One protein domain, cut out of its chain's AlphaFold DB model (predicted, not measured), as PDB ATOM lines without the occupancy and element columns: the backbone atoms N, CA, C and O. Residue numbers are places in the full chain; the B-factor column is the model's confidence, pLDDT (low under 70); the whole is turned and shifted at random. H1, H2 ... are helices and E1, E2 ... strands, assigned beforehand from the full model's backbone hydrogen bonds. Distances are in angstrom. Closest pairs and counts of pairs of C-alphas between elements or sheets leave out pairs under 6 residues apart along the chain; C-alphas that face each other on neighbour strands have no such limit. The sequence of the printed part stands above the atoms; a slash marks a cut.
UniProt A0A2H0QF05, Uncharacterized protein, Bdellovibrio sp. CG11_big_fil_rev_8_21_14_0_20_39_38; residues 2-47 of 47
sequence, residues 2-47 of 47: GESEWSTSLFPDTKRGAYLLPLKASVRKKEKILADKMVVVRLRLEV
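Overview. This is residues 2 to 47 of the 47 residues of an uncharacterized protein of Bdellovibrio sp. CG11_big_fil_rev_8_21_14_0_20_39_38 (UniProt A0A2H0QF05). There is little regular structure: a loose loop of chain with a small hairpin, E1 and E2, at one end and a short helix, H1, at the other. Residues 13 to 18 stick out, and residues 31 to 47 form a long tail with no named element. The 46 printed residues run E1, E2, H1; the antiparallel sheet has the order E1 - E2; the class is mixed, with 12 residues in named elements. The whole is loose, radius of gyration of the C-alphas 11.8 A, spanning 30 by 27 by 17 A.

Along the chain. E1, residues 11 to 13, begins at C-alpha 11 (233.943, 274.353, 239.818) and is 6.4 A long. E2, residues 18 to 20, is 6.6 A long. H1, residues 25 to 30, is 8.6 A long and ends at C-alpha 30 (235.400, 294.809, 250.081).

Arrangement. E1 and E2 form an antiparallel hairpin at 141 degrees; N 13 and O 18 are within hydrogen-bond range at 2.8 A. H1 has every O i to N i+4 pair within range. E1 and H1 are apart.

Size, cuts and confidence. The C-alphas farthest apart, of Glu 3 and Lys 15, are 32.7 A apart. The printed part has no cut, and both links are tight. Residues 2 to 4 and 47 have pLDDT under 70.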
ATOM      1  N   GLY A   2     227.574 296.952 244.574       49.66
ATOM      2  CA  GLY A   2     227.747 295.932 243.534       49.66
ATOM      3  C   GLY A   2     228.974 296.239 242.671       49.66
ATOM      4  O   GLY A   2     228.907 296.130 241.456       49.66
ATOM      5  N   GLU A   3     230.055 296.705 243.302       57.88
ATOM      6  CA  GLU A   3     231.249 297.293 242.656       57.88
ATOM      7  C   GLU A   3     232.444 296.328 242.638       57.88
ATOM      8  O   GLU A   3     233.617 296.717 242.580       57.88
ATOM      9  N   SER A   4     232.147 295.043 242.776       69.31
ATOM     10  CA  SER A   4     233.142 293.989 242.827       69.31
ATOM     11  C   SER A   4     232.839 293.009 241.706       69.31
ATOM     12  O   SER A   4     232.097 292.052 241.889       69.31
ATOM     13  N   GLU A   5     233.400 293.285 240.534       77.94
ATOM     14  CA  GLU A   5     233.423 292.359 239.405       77.94
ATOM     15  C   GLU A   5     234.738 291.582 239.457       77.94
ATOM     16  O   GLU A   5     235.819 292.160 239.601       77.94
ATOM     17  N   TRP A   6     234.656 290.254 239.412       83.25
ATOM     18  CA  TRP A   6     235.836 289.404 239.355       83.25
ATOM     19  C   TRP A   6     235.575 288.193 238.472       83.25
ATOM     20  O   TRP A   6     234.522 287.563 238.554       83.25
ATOM     21  N   SER A   7     236.574 287.835 237.674       82.31
ATOM     22  CA  SER A   7     236.582 286.574 236.943       82.31
ATOM     23  C   SER A   7     237.073 285.469 237.874       82.31
ATOM     24  O   SER A   7     238.122 285.582 238.520       82.31
ATOM     25  N   THR A   8     236.295 284.399 237.979       83.31
ATOM     26  CA  THR A   8     236.670 283.183 238.699       83.31
ATOM     27  C   THR A   8     236.168 281.972 237.937       83.31
ATOM     28  O   THR A   8     235.177 282.055 237.214       83.31
ATOM     29  N   SER A   9     236.856 280.851 238.094       83.38
ATOM     30  CA  SER A   9     236.407 279.584 237.535       83.38
ATOM     31  C   SER A   9     235.307 279.007 238.420       83.38
ATOM     32  O   SER A   9     235.432 278.983 239.646       83.38
ATOM     33  N   LEU A  10     234.227 278.549 237.795       84.62
ATOM     34  CA  LEU A  10     233.151 277.844 238.476       84.62
ATOM     35  C   LEU A  10     233.487 276.351 238.493       84.62
ATOM     36  O   LEU A  10     233.689 275.749 237.440       84.62
ATOM     37  N   PHE A  11     233.559 275.756 239.681       84.88
ATOM     38  CA  PHE A  11     233.943 274.353 239.818       84.88
ATOM     39  C   PHE A  11     232.696 273.482 239.992       84.88
ATOM     40  O   PHE A  11     231.926 273.723 240.923       84.88
ATOM     41  N   PRO A  12     232.463 272.478 239.131       85.31
ATOM     42  CA  PRO A  12     231.364 271.544 239.323       85.31
ATOM     43  C   PRO A  12     231.682 270.587 240.479       85.31
ATOM     44  O   PRO A  12     232.698 269.894 240.469       85.31
ATOM     45  N   ASP A  13     230.794 270.523 241.467       87.75
ATOM     46  CA  ASP A  13     230.791 269.493 242.499       87.75
ATOM     47  C   ASP A  13     229.806 268.388 242.091       87.75
ATOM     48  O   ASP A  13     228.586 268.502 242.244       87.75
ATOM     49  N   THR A  14     230.344 267.302 241.534       80.88
ATOM     50  CA  THR A  14     229.558 266.168 241.019       80.88
ATOM     51  C   THR A  14     228.893 265.346 242.118       80.88
ATOM     52  O   THR A  14     227.912 264.660 241.851       80.88
ATOM     53  N   LYS A  15     229.381 265.425 243.362       85.12
ATOM     54  CA  LYS A  15     228.787 264.718 244.503       85.12
ATOM     55  C   LYS A  15     227.490 265.365 244.973       85.12
ATOM     56  O   LYS A  15     226.590 264.662 245.418       85.12
ATOM     57  N   ARG A  16     227.405 266.694 244.909       81.50
ATOM     58  CA  ARG A  16     226.244 267.470 245.365       81.50
ATOM     59  C   ARG A  16     225.355 267.959 244.226       81.50
ATOM     60  O   ARG A  16     224.305 268.523 244.507       81.50
ATOM     61  N   GLY A  17     225.765 267.768 242.968       87.19
ATOM     62  CA  GLY A  17     225.053 268.316 241.811       87.19
ATOM     63  C   GLY A  17     225.005 269.844 241.849       87.19
ATOM     64  O   GLY A  17     224.001 270.446 241.479       87.19
ATOM     65  N   ALA A  18     226.065 270.469 242.365       87.75
ATOM     66  CA  ALA A  18     226.127 271.900 242.621       87.75
ATOM     67  C   ALA A  18     227.391 272.502 242.007       87.75
ATOM     68  O   ALA A  18     228.356 271.801 241.721       87.75
ATOM     69  N   TYR A  19     227.402 273.818 241.849       83.88
ATOM     70  CA  TYR A  19     228.583 274.543 241.410       83.88
ATOM     71  C   TYR A  19     229.166 275.343 242.568       83.88
ATOM     72  O   TYR A  19     228.477 276.132 243.216       83.88
ATOM     73  N   LEU A  20     230.454 275.148 242.822       86.38
ATOM     74  CA  LEU A  20     231.213 275.936 243.773       86.38
ATOM     75  C   LEU A  20     231.695 277.203 243.078       86.38
ATOM     76  O   LEU A  20     232.545 277.159 242.187       86.38
ATOM     77  N   LEU A  21     231.142 278.331 243.514       85.56
ATOM     78  CA  LEU A  21     231.599 279.661 243.138       85.56
ATOM     79  C   LEU A  21     232.615 280.158 244.178       85.56
ATOM     80  O   LEU A  21     232.224 280.485 245.303       85.56
ATOM     81  N   PRO A  22     233.913 280.246 243.841       83.62
ATOM     82  CA  PRO A  22     234.907 280.758 244.767       83.62
ATOM     83  C   PRO A  22     234.719 282.265 244.966       83.62
ATOM     84  O   PRO A  22     234.797 283.062 244.027       83.62
ATOM     85  N   LEU A  23     234.535 282.679 246.219       81.94
ATOM     86  CA  LEU A  23     234.535 284.089 246.588       81.94
ATOM     87  C   LEU A  23     235.967 284.541 246.895       81.94
ATOM     88  O   LEU A  23     236.567 284.133 247.893       81.94
ATOM     89  N   LYS A  24     236.520 285.415 246.050       83.31
ATOM     90  CA  LYS A  24     237.882 285.937 246.226       83.31
ATOM     91  C   LYS A  24     237.989 286.696 247.553       83.31
ATOM     92  O   LYS A  24     237.131 287.518 247.876       83.31
ATOM     93  N   ALA A  25     239.067 286.476 248.312       81.06
ATOM     94  CA  ALA A  25     239.253 287.099 249.629       81.06
ATOM     95  C   ALA A  25     239.178 288.639 249.586       81.06
ATOM     96  O   ALA A  25     238.621 289.253 250.496       81.06
ATOM     97  N   SER A  26     239.681 289.257 248.510       81.81
ATOM     98  CA  SER A  26     239.574 290.704 248.284       81.81
ATOM     99  C   SER A  26     238.122 291.165 248.160       81.81
ATOM    100  O   SER A  26     237.754 292.164 248.767       81.81
ATOM    101  N   VAL A  27     237.281 290.408 247.449       82.56
ATOM    102  CA  VAL A  27     235.848 290.707 247.297       82.56
ATOM    103  C   VAL A  27     235.117 290.503 248.622       82.56
ATOM    104  O   VAL A  27     234.352 291.368 249.037       82.56
ATOM    105  N   ARG A  28     235.427 289.419 249.350       82.69
ATOM    106  CA  ARG A  28     234.860 289.150 250.683       82.69
ATOM    107  C   ARG A  28     235.082 290.316 251.648       82.69
ATOM    108  O   ARG A  28     234.161 290.695 252.366       82.69
ATOM    109  N   LYS A  29     236.290 290.893 251.659       81.88
ATOM    110  CA  LYS A  29     236.627 292.059 252.493       81.88
ATOM    111  C   LYS A  29     235.949 293.341 252.006       81.88
ATOM    112  O   LYS A  29     235.444 294.093 252.834       81.88
ATOM    113  N   LYS A  30     235.931 293.580 250.690       83.06
ATOM    114  CA  LYS A  30     235.400 294.809 250.081       83.06
ATOM    115  C   LYS A  30     233.887 294.942 250.285       83.06
ATOM    116  O   LYS A  30     233.426 295.984 250.731       83.06
ATOM    117  N   GLU A  31     233.147 293.855 250.081       79.44
ATOM    118  CA  GLU A  31     231.689 293.802 250.275       79.44
ATOM    119  C   GLU A  31     231.283 293.461 251.725       79.44
ATOM    120  O   GLU A  31     230.097 293.357 252.035       79.44
ATOM    121  N   LYS A  32     232.259 293.272 252.632       79.50
ATOM    122  CA  LYS A  32     232.048 292.869 254.037       79.50
ATOM    123  C   LYS A  32     231.083 291.679 254.166       79.50
ATOM    124  O   LYS A  32     230.146 291.694 254.965       79.50
ATOM    125  N   ILE A  33     231.314 290.646 253.357       79.62
ATOM    126  CA  ILE A  33     230.489 289.435 253.350       79.62
ATOM    127  C   ILE A  33     230.838 288.617 254.596       79.62
ATOM    128  O   ILE A  33     231.979 288.175 254.765       79.62
ATOM    129  N   LEU A  34     229.848 288.452 255.469       80.25
ATOM    130  CA  LEU A  34     229.933 287.689 256.712       80.25
ATOM    131  C   LEU A  34     229.351 286.287 256.508       80.25
ATOM    132  O   LEU A  34     228.536 286.075 255.610       80.25
ATOM    133  N   ALA A  35     229.767 285.344 257.355       79.56
ATOM    134  CA  ALA A  35     229.124 284.035 257.416       79.56
ATOM    135  C   ALA A  35     227.627 284.206 257.730       79.56
ATOM    136  O   ALA A  35     227.257 285.130 258.454       79.56
ATOM    137  N   ASP A  36     226.794 283.339 257.154       81.88
ATOM    138  CA  ASP A  36     225.326 283.340 257.288       81.88
ATOM    139  C   ASP A  36     224.581 284.493 256.587       81.88
ATOM    140  O   ASP A  36     223.354 284.523 256.525       81.88
ATOM    141  N   LYS A  37     225.303 285.441 255.980       81.81
ATOM    142  CA  LYS A  37     224.663 286.548 255.270       81.81
ATOM    143  C   LYS A  37     224.260 286.135 253.856       81.81
ATOM    144  O   LYS A  37     225.101 285.740 253.049       81.81
ATOM    145  N   MET A  38     222.982 286.310 253.527       81.06
ATOM    146  CA  MET A  38     222.495 286.125 252.162       81.06
ATOM    147  C   MET A  38     223.015 287.257 251.266       81.06
ATOM    148  O   MET A  38     222.919 288.436 251.616       81.06
ATOM    149  N   VAL A  39     223.587 286.902 250.117       81.81
ATOM    150  CA  VAL A  39     224.122 287.854 249.137       81.81
ATOM    151  C   VAL A  39     223.540 287.566 247.763       81.81
ATOM    152  O   VAL A  39     223.368 286.411 247.379       81.81
ATOM    153  N   VAL A  40     223.244 288.626 247.016       83.31
ATOM    154  CA  VAL A  40     222.805 288.522 245.623       83.31
ATOM    155  C   VAL A  40     224.027 288.700 244.738       83.31
ATOM    156  O   VAL A  40     224.727 289.707 244.835       83.31
ATOM    157  N   VAL A  41     224.282 287.727 243.868       82.06
ATOM    158  CA  VAL A  41     225.376 287.773 242.894       82.06
ATOM    159  C   VAL A  41     224.810 287.685 241.483       82.06
ATOM    160  O   VAL A  41     223.810 287.011 241.245       82.06
ATOM    161  N   ARG A  42     225.451 288.374 240.537       85.31
ATOM    162  CA  ARG A  42     225.174 288.226 239.106       85.31
ATOM    163  C   ARG A  42     226.320 287.456 238.478       85.31
ATOM    164  O   ARG A  42     227.472 287.850 238.623       85.31
ATOM    165  N   LEU A  43     225.988 286.368 237.797       84.56
ATOM    166  CA  LEU A  43     226.943 285.545 237.070       84.56
ATOM    167  C   LEU A  43     226.836 285.873 235.584       84.56
ATOM    168  O   LEU A  43     225.738 285.896 235.029       84.56
ATOM    169  N   ARG A  44     227.981 286.119 234.951       85.50
ATOM    170  CA  ARG A  44     228.109 286.176 233.497       85.50
ATOM    171  C   ARG A  44     228.989 285.006 233.086       85.50
ATOM    172  O   ARG A  44     230.096 284.873 233.598       85.50
ATOM    173  N   LEU A  45     228.464 284.148 232.221       82.62
ATOM    174  CA  LEU A  45     229.225 283.065 231.615       82.62
ATOM    175  C   LEU A  45     229.772 283.593 230.293       82.62
ATOM    176  O   LEU A  45     228.999 284.004 229.430       82.62
ATOM    177  N   GLU A  46     231.090 283.634 230.178       77.44
ATOM    178  CA  GLU A  46     231.771 283.901 228.916       77.44
ATOM    179  C   GLU A  46     232.107 282.537 228.302       77.44
ATOM    180  O   GLU A  46     232.709 281.691 228.969       77.44
ATOM    181  N   VAL A  47     231.596 282.309 227.088       66.69
ATOM    182  CA  VAL A  47     231.783 281.091 226.279       66.69
ATOM    183  C   VAL A  47     232.961 281.294 225.344       66.69
ATOM    184  O   VAL A  47     233.037 282.399 224.760       66.69
TER     185      VAL A  47